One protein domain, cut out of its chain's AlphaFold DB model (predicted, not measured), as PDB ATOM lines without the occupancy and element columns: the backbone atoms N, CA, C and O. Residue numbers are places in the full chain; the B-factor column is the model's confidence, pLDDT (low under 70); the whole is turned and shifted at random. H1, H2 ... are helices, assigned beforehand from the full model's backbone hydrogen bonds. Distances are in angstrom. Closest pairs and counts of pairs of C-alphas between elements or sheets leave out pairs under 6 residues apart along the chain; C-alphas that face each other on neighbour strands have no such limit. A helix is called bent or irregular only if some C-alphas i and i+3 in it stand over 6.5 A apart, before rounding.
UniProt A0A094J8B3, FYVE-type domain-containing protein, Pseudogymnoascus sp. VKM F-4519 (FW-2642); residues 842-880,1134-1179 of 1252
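What this domain is: This is residues 842 to 880 and 1134 to 1179 of the 1252 residues of the protein "FYVE-type domain-containing protein" of Pseudogymnoascus sp. VKM F-4519 (FW-2642) (UniProt A0A094J8B3). Three helical arms spread from one junction as a flat T: H3 and H4b reach out to opposite ends, H4a makes the stem, and short H1 packs on H4b. The 85 printed residues hold four named helices, H1 to H4, and no named strand: all helix. It is only just loose, close to extended: radius of gyration of the C-alphas 17.6 A, spans 58 by 42 by 18 A.

How they stand to each other: Find H1, residues 844 to 847; it touches residues 1161 to 1166 alone of H4b, closest C-alphas His 847 and Ala 1162, 4.8 A. H4, residues 1139 to 1178, one helix by its hydrogen bonds, is bent, C-alphas 1153 and 1156 being 7.9 A apart; arms H4a, to 1153, and H4b, from 1156, stand about perpendicular, 83 degrees. H2, residues 850 to 854, only just touches H4a's residues 1147 to 1151 alone, with 3 pairs of C-alphas within 8 A, the closest Pro 850 and Ala 1151, 5.3 A. H3, residues 856 to 877, is close but not clearly touching H4b; their closest C-alphas, Tyr 858 and Ala 1161, are 7.4 A apart. O i to N i+4 pairs are within hydrogen-bond range throughout H3, 10 of 11 in H4a, 17 of 19 in H4b and 0 of 1 in H2, with 2 of 2 O i to N i+3 pairs.

Where its parts are: Find C-alpha 844 at (38.532, -54.760, 134.280), where H1 begins. H3 runs 31.3 A, H4a 20.7 A, and H4b 34.6 A to C-alpha 1178 at (52.485, -65.311, 119.200).

The domain as a whole: Residues 881 to 1133 are not printed; C-alphas 880 and 1134 are 40.3 A apart across the cut. Residue 1134 is under 70 in pLDDT.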
ATOM      1  N   PRO A 842      42.074 -60.124 131.126       86.44
ATOM      2  CA  PRO A 842      41.562 -58.914 130.470       86.44
ATOM      3  C   PRO A 842      40.296 -58.328 131.129       86.44
ATOM      4  O   PRO A 842      39.678 -57.419 130.566       86.44
ATOM      5  N   ASN A 843      39.864 -58.850 132.283       89.25
ATOM      6  CA  ASN A 843      38.664 -58.397 132.987       89.25
ATOM      7  C   ASN A 843      38.954 -57.185 133.885       89.25
ATOM      8  O   ASN A 843      39.590 -57.320 134.924       89.25
ATOM      9  N   TYR A 844      38.396 -56.022 133.534       88.00
ATOM     10  CA  TYR A 844      38.532 -54.760 134.280       88.00
ATOM     11  C   TYR A 844      38.345 -54.901 135.804       88.00
ATOM     12  O   TYR A 844      39.186 -54.454 136.579       88.00
ATOM     13  N   TRP A 845      37.277 -55.579 136.239       87.31
ATOM     14  CA  TRP A 845      36.945 -55.743 137.660       87.31
ATOM     15  C   TRP A 845      37.973 -56.553 138.464       87.31
ATOM     16  O   TRP A 845      38.003 -56.430 139.681       87.31
ATOM     17  N   VAL A 846      38.823 -57.355 137.809       84.69
ATOM     18  CA  VAL A 846      39.887 -58.134 138.474       84.69
ATOM     19  C   VAL A 846      41.097 -57.255 138.821       84.69
ATOM     20  O   VAL A 846      41.876 -57.614 139.699       84.69
ATOM     21  N   HIS A 847      41.229 -56.083 138.194       83.75
ATOM     22  CA  HIS A 847      42.305 -55.121 138.470       83.75
ATOM     23  C   HIS A 847      41.907 -54.019 139.458       83.75
ATOM     24  O   HIS A 847      42.765 -53.261 139.901       83.75
ATOM     25  N   LEU A 848      40.631 -53.943 139.853       85.94
ATOM     26  CA  LEU A 848      40.114 -52.965 140.818       85.94
ATOM     27  C   LEU A 848      40.362 -53.408 142.279       85.94
ATOM     28  O   LEU A 848      39.451 -53.397 143.103       85.94
ATOM     29  N   ASN A 849      41.596 -53.818 142.586       81.81
ATOM     30  CA  ASN A 849      42.018 -54.276 143.915       81.81
ATOM     31  C   ASN A 849      42.955 -53.244 144.575       81.81
ATOM     32  O   ASN A 849      43.891 -52.795 143.904       81.81
ATOM     33  N   PRO A 850      42.777 -52.906 145.870       80.19
ATOM     34  CA  PRO A 850      43.631 -51.946 146.580       80.19
ATOM     35  C   PRO A 850      45.122 -52.278 146.514       80.19
ATOM     36  O   PRO A 850      45.938 -51.373 146.371       80.19
ATOM     37  N   ASP A 851      45.482 -53.563 146.511       78.50
ATOM     38  CA  ASP A 851      46.875 -54.021 146.460       78.50
ATOM     39  C   ASP A 851      47.634 -53.583 145.202       78.50
ATOM     40  O   ASP A 851      48.863 -53.517 145.228       78.50
ATOM     41  N   ARG A 852      46.948 -53.203 144.109       82.69
ATOM     42  CA  ARG A 852      47.644 -52.596 142.959       82.69
ATOM     43  C   ARG A 852      48.250 -51.230 143.291       82.69
ATOM     44  O   ARG A 852      49.232 -50.867 142.650       82.69
ATOM     45  N   MET A 853      47.798 -50.534 144.340       81.44
ATOM     46  CA  MET A 853      48.480 -49.334 144.850       81.44
ATOM     47  C   MET A 853      49.894 -49.621 145.373       81.44
ATOM     48  O   MET A 853      50.699 -48.696 145.404       81.44
ATOM     49  N   ARG A 854      50.240 -50.874 145.723       80.31
ATOM     50  CA  ARG A 854      51.613 -51.248 146.110       80.31
ATOM     51  C   ARG A 854      52.603 -51.151 144.932       80.31
ATOM     52  O   ARG A 854      53.801 -51.039 145.165       80.31
ATOM     53  N   ALA A 855      52.152 -51.161 143.671       85.81
ATOM     54  CA  ALA A 855      53.056 -51.120 142.517       85.81
ATOM     55  C   ALA A 855      53.742 -49.738 142.352       85.81
ATOM     56  O   ALA A 855      53.045 -48.716 142.361       85.81
ATOM     57  N   PRO A 856      55.074 -49.673 142.127       89.38
ATOM     58  CA  PRO A 856      55.837 -48.418 142.074       89.38
ATOM     59  C   PRO A 856      55.284 -47.362 141.113       89.38
ATOM     60  O   PRO A 856      55.236 -46.181 141.459       89.38
ATOM     61  N   ILE A 857      54.807 -47.773 139.933       88.94
ATOM     62  CA  ILE A 857      54.209 -46.864 138.948       88.94
ATOM     63  C   ILE A 857      52.992 -46.101 139.499       88.94
ATOM     64  O   ILE A 857      52.877 -44.892 139.274       88.94
ATOM     65  N   TYR A 858      52.117 -46.766 140.263       87.81
ATOM     66  CA  TYR A 858      50.917 -46.155 140.840       87.81
ATOM     67  C   TYR A 858      51.230 -45.386 142.129       87.81
ATOM     68  O   TYR A 858      50.665 -44.305 142.324       87.81
ATOM     69  N   GLN A 859      52.186 -45.852 142.946       87.62
ATOM     70  CA  GLN A 859      52.717 -45.076 144.076       87.62
ATOM     71  C   GLN A 859      53.287 -43.728 143.605       87.62
ATOM     72  O   GLN A 859      52.841 -42.668 144.051       87.62
ATOM     73  N   ASN A 860      54.223 -43.756 142.648       86.81
ATOM     74  CA  ASN A 860      54.859 -42.559 142.103       86.81
ATOM     75  C   ASN A 860      53.831 -41.621 141.458       86.81
ATOM     76  O   ASN A 860      53.789 -40.444 141.805       86.81
ATOM     77  N   ALA A 861      52.964 -42.124 140.569       87.56
ATOM     78  CA  ALA A 861      51.939 -41.299 139.923       87.56
ATOM     79  C   ALA A 861      51.024 -40.599 140.945       87.56
ATOM     80  O   ALA A 861      50.716 -39.416 140.791       87.56
ATOM     81  N   THR A 862      50.651 -41.295 142.021       87.31
ATOM     82  CA  THR A 862      49.843 -40.731 143.110       87.31
ATOM     83  C   THR A 862      50.604 -39.649 143.879       87.31
ATOM     84  O   THR A 862      50.046 -38.581 144.124       87.31
ATOM     85  N   GLN A 863      51.891 -39.855 144.181       86.94
ATOM     86  CA  GLN A 863      52.746 -38.831 144.798       86.94
ATOM     87  C   GLN A 863      52.885 -37.574 143.920       86.94
ATOM     88  O   GLN A 863      52.770 -36.463 144.440       86.94
ATOM     89  N   VAL A 864      53.052 -37.720 142.595       88.12
ATOM     90  CA  VAL A 864      53.078 -36.570 141.669       88.12
ATOM     91  C   VAL A 864      51.746 -35.815 141.697       88.12
ATOM     92  O   VAL A 864      51.737 -34.596 141.857       88.12
ATOM     93  N   ILE A 865      50.616 -36.524 141.589       89.62
ATOM     94  CA  ILE A 865      49.275 -35.914 141.599       89.62
ATOM     95  C   ILE A 865      49.028 -35.159 142.910       89.62
ATOM     96  O   ILE A 865      48.606 -34.003 142.875       89.62
ATOM     97  N   ILE A 866      49.343 -35.758 144.062       90.19
ATOM     98  CA  ILE A 866      49.179 -35.099 145.364       90.19
ATOM     99  C   ILE A 866      50.118 -33.891 145.490       90.19
ATOM    100  O   ILE A 866      49.687 -32.850 145.982       90.19
ATOM    101  N   SER A 867      51.364 -33.958 145.003       89.06
ATOM    102  CA  SER A 867      52.264 -32.797 145.050       89.06
ATOM    103  C   SER A 867      51.847 -31.668 144.096       89.06
ATOM    104  O   SER A 867      52.119 -30.504 144.393       89.06
ATOM    105  N   LEU A 868      51.153 -31.970 142.992       91.50
ATOM    106  CA  LEU A 868      50.520 -30.962 142.131       91.50
ATOM    107  C   LEU A 868      49.292 -30.330 142.805       91.50
ATOM    108  O   LEU A 868      49.127 -29.114 142.738       91.50
ATOM    109  N   VAL A 869      48.471 -31.119 143.509       93.06
ATOM    110  CA  VAL A 869      47.372 -30.597 144.347       93.06
ATOM    111  C   VAL A 869      47.919 -29.707 145.467       93.06
ATOM    112  O   VAL A 869      47.388 -28.627 145.691       93.06
ATOM    113  N   TYR A 870      49.013 -30.103 146.118       92.94
ATOM    114  CA  TYR A 870      49.677 -29.331 147.172       92.94
ATOM    115  C   TYR A 870      50.239 -27.991 146.661       92.94
ATOM    116  O   TYR A 870      50.021 -26.954 147.285       92.94
ATOM    117  N   LEU A 871      50.880 -27.983 145.483       93.25
ATOM    118  CA  LEU A 871      51.292 -26.753 144.795       93.25
ATOM    119  C   LEU A 871      50.084 -25.886 144.401       93.25
ATOM    120  O   LEU A 871      50.152 -24.662 144.494       93.25
ATOM    121  N   GLY A 872      48.970 -26.503 144.000       93.38
ATOM    122  CA  GLY A 872      47.696 -25.828 143.745       93.38
ATOM    123  C   GLY A 872      47.090 -25.172 144.992       93.38
ATOM    124  O   GLY A 872      46.712 -24.007 144.927       93.38
ATOM    125  N   LEU A 873      47.060 -25.870 146.133       93.69
ATOM    126  CA  LEU A 873      46.611 -25.334 147.427       93.69
ATOM    127  C   LEU A 873      47.495 -24.171 147.890       93.69
ATOM    128  O   LEU A 873      46.974 -23.127 148.272       93.69
ATOM    129  N   TYR A 874      48.820 -24.307 147.778       93.62
ATOM    130  CA  TYR A 874      49.756 -23.216 148.059       93.62
ATOM    131  C   TYR A 874      49.488 -21.996 147.166       93.62
ATOM    132  O   TYR A 874      49.394 -20.869 147.649       93.62
ATOM    133  N   THR A 875      49.309 -22.234 145.864       93.12
ATOM    134  CA  THR A 875      49.042 -21.186 144.870       93.12
ATOM    135  C   THR A 875      47.670 -20.539 145.090       93.12
ATOM    136  O   THR A 875      47.521 -19.352 144.820       93.12
ATOM    137  N   GLY A 876      46.682 -21.266 145.619       91.31
ATOM    138  CA  GLY A 876      45.433 -20.693 146.116       91.31
ATOM    139  C   GLY A 876      45.688 -19.772 147.308       91.31
ATOM    140  O   GLY A 876      45.508 -18.566 147.178       91.31
ATOM    141  N   ALA A 877      46.205 -20.317 148.413       90.44
ATOM    142  CA  ALA A 877      46.421 -19.596 149.671       90.44
ATOM    143  C   ALA A 877      47.243 -18.298 149.514       90.44
ATOM    144  O   ALA A 877      46.882 -17.271 150.085       90.44
ATOM    145  N   ILE A 878      48.306 -18.302 148.696       90.00
ATOM    146  CA  ILE A 878      49.140 -17.109 148.459       90.00
ATOM    147  C   ILE A 878      48.478 -16.057 147.543       90.00
ATOM    148  O   ILE A 878      48.923 -14.913 147.508       90.00
ATOM    149  N   ASN A 879      47.414 -16.412 146.811       88.50
ATOM    150  CA  ASN A 879      46.603 -15.472 146.024       88.50
ATOM    151  C   ASN A 879      45.293 -15.071 146.732       88.50
ATOM    152  O   ASN A 879      44.705 -14.048 146.382       88.50
ATOM    153  N   THR A 880      44.840 -15.834 147.731       85.38
ATOM    154  CA  THR A 880      43.656 -15.550 148.564       85.38
ATOM    155  C   THR A 880      44.036 -15.037 149.957       85.38
ATOM    156  O   THR A 880      43.347 -15.325 150.934       85.38
ATOM    157  N   GLU A1134      44.099 -50.514 166.621       69.69
ATOM    158  CA  GLU A1134      45.166 -51.521 166.779       69.69
ATOM    159  C   GLU A1134      45.032 -52.307 168.099       69.69
ATOM    160  O   GLU A1134      45.220 -53.523 168.137       69.69
ATOM    161  N   TRP A1135      44.619 -51.631 169.175       73.62
ATOM    162  CA  TRP A1135      44.504 -52.203 170.520       73.62
ATOM    163  C   TRP A1135      43.224 -53.035 170.732       73.62
ATOM    164  O   TRP A1135      43.108 -53.732 171.743       73.62
ATOM    165  N   TRP A1136      42.249 -52.962 169.816       80.31
ATOM    166  CA  TRP A1136      40.907 -53.547 169.991       80.31
ATOM    167  C   TRP A1136      40.469 -54.497 168.864       80.31
ATOM    168  O   TRP A1136      39.496 -55.233 169.042       80.31
ATOM    169  N   ILE A1137      41.158 -54.519 167.718       82.06
ATOM    170  CA  ILE A1137      40.783 -55.325 166.546       82.06
ATOM    171  C   ILE A1137      41.872 -56.358 166.215       82.06
ATOM    172  O   ILE A1137      43.056 -56.055 166.143       82.06
ATOM    173  N   SER A1138      41.471 -57.607 165.958       80.06
ATOM    174  CA  SER A1138      42.405 -58.666 165.552       80.06
ATOM    175  C   SER A1138      42.990 -58.411 164.154       80.06
ATOM    176  O   SER A1138      42.260 -58.015 163.244       80.06
ATOM    177  N   LYS A1139      44.288 -58.703 163.949       75.81
ATOM    178  CA  LYS A1139      45.039 -58.374 162.710       75.81
ATOM    179  C   LYS A1139      44.282 -58.690 161.403       75.81
ATOM    180  O   LYS A1139      44.203 -57.843 160.524       75.81
ATOM    181  N   ARG A1140      43.630 -59.857 161.294       77.25
ATOM    182  CA  ARG A1140      42.846 -60.259 160.099       77.25
ATOM    183  C   ARG A1140      41.603 -59.401 159.822       77.25
ATOM    184  O   ARG A1140      41.146 -59.346 158.683       77.25
ATOM    185  N   THR A1141      41.022 -58.792 160.850       81.56
ATOM    186  CA  THR A1141      39.884 -57.868 160.727       81.56
ATOM    187  C   THR A1141      40.379 -56.441 160.493       81.56
ATOM    188  O   THR A1141      39.773 -55.724 159.703       81.56
ATOM    189  N   TYR A1142      41.510 -56.067 161.104       79.12
ATOM    190  CA  TYR A1142      42.205 -54.804 160.849       79.12
ATOM    191  C   TYR A1142      42.601 -54.678 159.370       79.12
ATOM    192  O   TYR A1142      42.210 -53.704 158.736       79.12
ATOM    193  N   MET A1143      43.241 -55.704 158.788       75.56
ATOM    194  CA  MET A1143      43.571 -55.747 157.352       75.56
ATOM    195  C   MET A1143      42.331 -55.498 156.480       75.56
ATOM    196  O   MET A1143      42.314 -54.560 155.701       75.56
ATOM    197  N   LYS A1144      41.227 -56.227 156.694       81.88
ATOM    198  CA  LYS A1144      39.995 -56.041 155.899       81.88
ATOM    199  C   LYS A1144      39.360 -54.652 156.028       81.88
ATOM    200  O   LYS A1144      38.760 -54.168 155.069       81.88
ATOM    201  N   LEU A1145      39.435 -54.038 157.211       83.19
ATOM    202  CA  LEU A1145      38.981 -52.661 157.420       83.19
ATOM    203  C   LEU A1145      39.887 -51.683 156.663       83.19
ATOM    204  O   LEU A1145      39.393 -50.785 155.984       83.19
ATOM    205  N   ASN A1146      41.196 -51.902 156.745       80.06
ATOM    206  CA  ASN A1146      42.206 -51.135 156.041       80.06
ATOM    207  C   ASN A1146      42.038 -51.220 154.514       80.06
ATOM    208  O   ASN A1146      41.933 -50.185 153.862       80.06
ATOM    209  N   ASP A1147      41.899 -52.423 153.953       81.25
ATOM    210  CA  ASP A1147      41.682 -52.661 152.520       81.25
ATOM    211  C   ASP A1147      40.449 -51.908 152.008       81.25
ATOM    212  O   ASP A1147      40.480 -51.302 150.937       81.25
ATOM    213  N   TYR A1148      39.368 -51.886 152.797       85.56
ATOM    214  CA  TYR A1148      38.159 -51.125 152.483       85.56
ATOM    215  C   TYR A1148      38.394 -49.604 152.516       85.56
ATOM    216  O   TYR A1148      37.928 -48.891 151.627       85.56
ATOM    217  N   VAL A1149      39.142 -49.092 153.497       85.81
ATOM    218  CA  VAL A1149      39.480 -47.660 153.584       85.81
ATOM    219  C   VAL A1149      40.416 -47.238 152.444       85.81
ATOM    220  O   VAL A1149      40.153 -46.225 151.794       85.81
ATOM    221  N   MET A1150      41.434 -48.042 152.118       83.25
ATOM    222  CA  MET A1150      42.295 -47.836 150.946       83.25
ATOM    223  C   MET A1150      41.489 -47.881 149.640       83.25
ATOM    224  O   MET A1150      41.676 -47.017 148.782       83.25
ATOM    225  N   ALA A1151      40.551 -48.828 149.499       85.31
ATOM    226  CA  ALA A1151      39.660 -48.914 148.341       85.31
ATOM    227  C   ALA A1151      38.837 -47.632 148.151       85.31
ATOM    228  O   ALA A1151      38.699 -47.166 147.023       85.31
ATOM    229  N   VAL A1152      38.305 -47.055 149.234       88.19
ATOM    230  CA  VAL A1152      37.494 -45.827 149.193       88.19
ATOM    231  C   VAL A1152      38.348 -44.591 148.892       88.19
ATOM    232  O   VAL A1152      37.976 -43.807 148.021       88.19
ATOM    233  N   ILE A1153      39.493 -44.421 149.563       86.94
ATOM    234  CA  ILE A1153      40.384 -43.262 149.374       86.94
ATOM    235  C   ILE A1153      40.967 -43.246 147.957       86.94
ATOM    236  O   ILE A1153      40.924 -42.221 147.275       86.94
ATOM    237  N   TYR A1154      41.479 -44.386 147.489       87.25
ATOM    238  CA  TYR A1154      42.142 -44.482 146.191       87.25
ATOM    239  C   TYR A1154      41.197 -44.840 145.035       87.25
ATOM    240  O   TYR A1154      41.662 -44.918 143.900       87.25
ATOM    241  N   ALA A1155      39.879 -44.974 145.258       88.62
ATOM    242  CA  ALA A1155      38.893 -45.313 144.221       88.62
ATOM    243  C   ALA A1155      39.049 -44.531 142.894       88.62
ATOM    244  O   ALA A1155      39.043 -45.175 141.841       88.62
ATOM    245  N   PRO A1156      39.240 -43.191 142.877       88.06
ATOM    246  CA  PRO A1156      39.375 -42.445 141.621       88.06
ATOM    247  C   PRO A1156      40.629 -42.827 140.821       88.06
ATOM    248  O   PRO A1156      40.611 -42.796 139.592       88.06
ATOM    249  N   LEU A1157      41.708 -43.202 141.514       86.19
ATOM    250  CA  LEU A1157      42.983 -43.605 140.920       86.19
ATOM    251  C   LEU A1157      42.966 -45.089 140.533       86.19
ATOM    252  O   LEU A1157      43.392 -45.427 139.432       86.19
ATOM    253  N   LEU A1158      42.386 -45.953 141.370       87.69
ATOM    254  CA  LEU A1158      42.176 -47.379 141.098       87.69
ATOM    255  C   LEU A1158      41.311 -47.614 139.850       87.69
ATOM    256  O   LEU A1158      41.607 -48.514 139.070       87.69
ATOM    257  N   ILE A1159      40.293 -46.780 139.608       90.06
ATOM    258  CA  ILE A1159      39.484 -46.807 138.374       90.06
ATOM    259  C   ILE A1159      40.351 -46.558 137.125       90.06
ATOM    260  O   ILE A1159      40.199 -47.232 136.104       90.06
ATOM    261  N   VAL A1160      41.290 -45.612 137.204       89.31
ATOM    262  CA  VAL A1160      42.205 -45.287 136.099       89.31
ATOM    263  C   VAL A1160      43.287 -46.364 135.945       89.31
ATOM    264  O   VAL A1160      43.562 -46.793 134.824       89.31
ATOM    265  N   ALA A1161      43.847 -46.864 137.050       88.00
ATOM    266  CA  ALA A1161      44.806 -47.966 137.056       88.00
ATOM    267  C   ALA A1161      44.203 -49.235 136.435       88.00
ATOM    268  O   ALA A1161      44.772 -49.783 135.497       88.00
ATOM    269  N   ALA A1162      42.999 -49.645 136.849       89.56
ATOM    270  CA  ALA A1162      42.306 -50.814 136.303       89.56
ATOM    271  C   ALA A1162      42.030 -50.709 134.787       89.56
ATOM    272  O   ALA A1162      41.989 -51.727 134.095       89.56
ATOM    273  N   PHE A1163      41.889 -49.494 134.239       90.06
ATOM    274  CA  PHE A1163      41.796 -49.278 132.791       90.06
ATOM    275  C   PHE A1163      43.140 -49.504 132.075       90.06
ATOM    276  O   PHE A1163      43.166 -50.150 131.023       90.06
ATOM    277  N   PHE A1164      44.252 -49.020 132.640       90.06
ATOM    278  CA  PHE A1164      45.595 -49.260 132.098       90.06
ATOM    279  C   PHE A1164      46.025 -50.729 132.238       90.06
ATOM    280  O   PHE A1164      46.499 -51.308 131.260       90.06
ATOM    281  N   GLU A1165      45.768 -51.365 133.384       89.56
ATOM    282  CA  GLU A1165      45.967 -52.804 133.599       89.56
ATOM    283  C   GLU A1165      45.154 -53.641 132.603       89.56
ATOM    284  O   GLU A1165      45.704 -54.512 131.936       89.56
ATOM    285  N   MET A1166      43.861 -53.338 132.411       90.50
ATOM    286  CA  MET A1166      43.018 -54.020 131.419       90.50
ATOM    287  C   MET A1166      43.585 -53.909 129.995       90.50
ATOM    288  O   MET A1166      43.431 -54.845 129.208       90.50
ATOM    289  N   ARG A1167      44.210 -52.778 129.639       90.19
ATOM    290  CA  ARG A1167      44.892 -52.625 128.348       90.19
ATOM    291  C   ARG A1167      46.147 -53.496 128.305       90.19
ATOM    292  O   ARG A1167      46.212 -54.387 127.464       90.19
ATOM    293  N   SER A1168      47.053 -53.334 129.267       88.31
ATOM    294  CA  SER A1168      48.302 -54.101 129.318       88.31
ATOM    295  C   SER A1168      48.070 -55.616 129.369       88.31
ATOM    296  O   SER A1168      48.842 -56.362 128.779       88.31
ATOM    297  N   ALA A1169      47.001 -56.086 130.016       88.00
ATOM    298  CA  ALA A1169      46.632 -57.500 130.066       88.00
ATOM    299  C   ALA A1169      46.164 -58.048 128.708       88.00
ATOM    300  O   ALA A1169      46.363 -59.231 128.420       88.00
ATOM    301  N   ARG A1170      45.560 -57.213 127.848       88.75
ATOM    302  CA  ARG A1170      45.230 -57.582 126.458       88.75
ATOM    303  C   ARG A1170      46.484 -57.662 125.603       88.75
ATOM    304  O   ARG A1170      46.585 -58.593 124.810       88.75
ATOM    305  N   ASP A1171      47.416 -56.738 125.808       87.25
ATOM    306  CA  ASP A1171      48.693 -56.691 125.097       87.25
ATOM    307  C   ASP A1171      49.532 -57.943 125.455       87.25
ATOM    308  O   ASP A1171      49.838 -58.742 124.572       87.25
ATOM    309  N   VAL A1172      49.705 -58.246 126.752       88.25
ATOM    310  CA  VAL A1172      50.280 -59.512 127.276       88.25
ATOM    311  C   VAL A1172      49.585 -60.750 126.683       88.25
ATOM    312  O   VAL A1172      50.235 -61.689 126.227       88.25
ATOM    313  N   THR A1173      48.247 -60.763 126.647       87.44
ATOM    314  CA  THR A1173      47.461 -61.869 126.057       87.44
ATOM    315  C   THR A1173      47.643 -61.984 124.539       87.44
ATOM    316  O   THR A1173      47.383 -63.047 123.972       87.44
ATOM    317  N   SER A1174      48.056 -60.913 123.863       87.31
ATOM    318  CA  SER A1174      48.382 -60.914 122.438       87.31
ATOM    319  C   SER A1174      49.765 -61.525 122.210       87.31
ATOM    320  O   SER A1174      49.885 -62.464 121.426       87.31
ATOM    321  N   ASN A1175      50.780 -61.079 122.956       88.31
ATOM    322  CA  ASN A1175      52.159 -61.576 122.859       88.31
ATOM    323  C   ASN A1175      52.235 -63.083 123.155       88.31
ATOM    324  O   ASN A1175      52.730 -63.859 122.340       88.31
ATOM    325  N   ARG A1176      51.581 -63.530 124.238       87.81
ATOM    326  CA  ARG A1176      51.470 -64.956 124.611       87.81
ATOM    327  C   ARG A1176      50.817 -65.850 123.551       87.81
ATOM    328  O   ARG A1176      51.004 -67.061 123.596       87.81
ATOM    329  N   LYS A1177      50.032 -65.295 122.618       86.12
ATOM    330  CA  LYS A1177      49.464 -66.051 121.482       86.12
ATOM    331  C   LYS A1177      50.425 -66.172 120.303       86.12
ATOM    332  O   LYS A1177      50.232 -67.072 119.492       86.12
ATOM    333  N   ARG A1178      51.409 -65.274 120.201       81.69
ATOM    334  CA  ARG A1178      52.485 -65.311 119.200       81.69
ATOM    335  C   ARG A1178      53.693 -66.126 119.686       81.69
ATOM    336  O   ARG A1178      54.411 -66.686 118.871       81.69
ATOM    337  N   GLY A1179      53.856 -66.261 121.007       79.75
ATOM    338  CA  GLY A1179      54.998 -66.934 121.645       79.75
ATOM    339  C   GLY A1179      56.093 -65.969 122.120       79.75
ATOM    340  O   GLY A1179      57.123 -66.413 122.613       79.75
TER     341      GLY A1179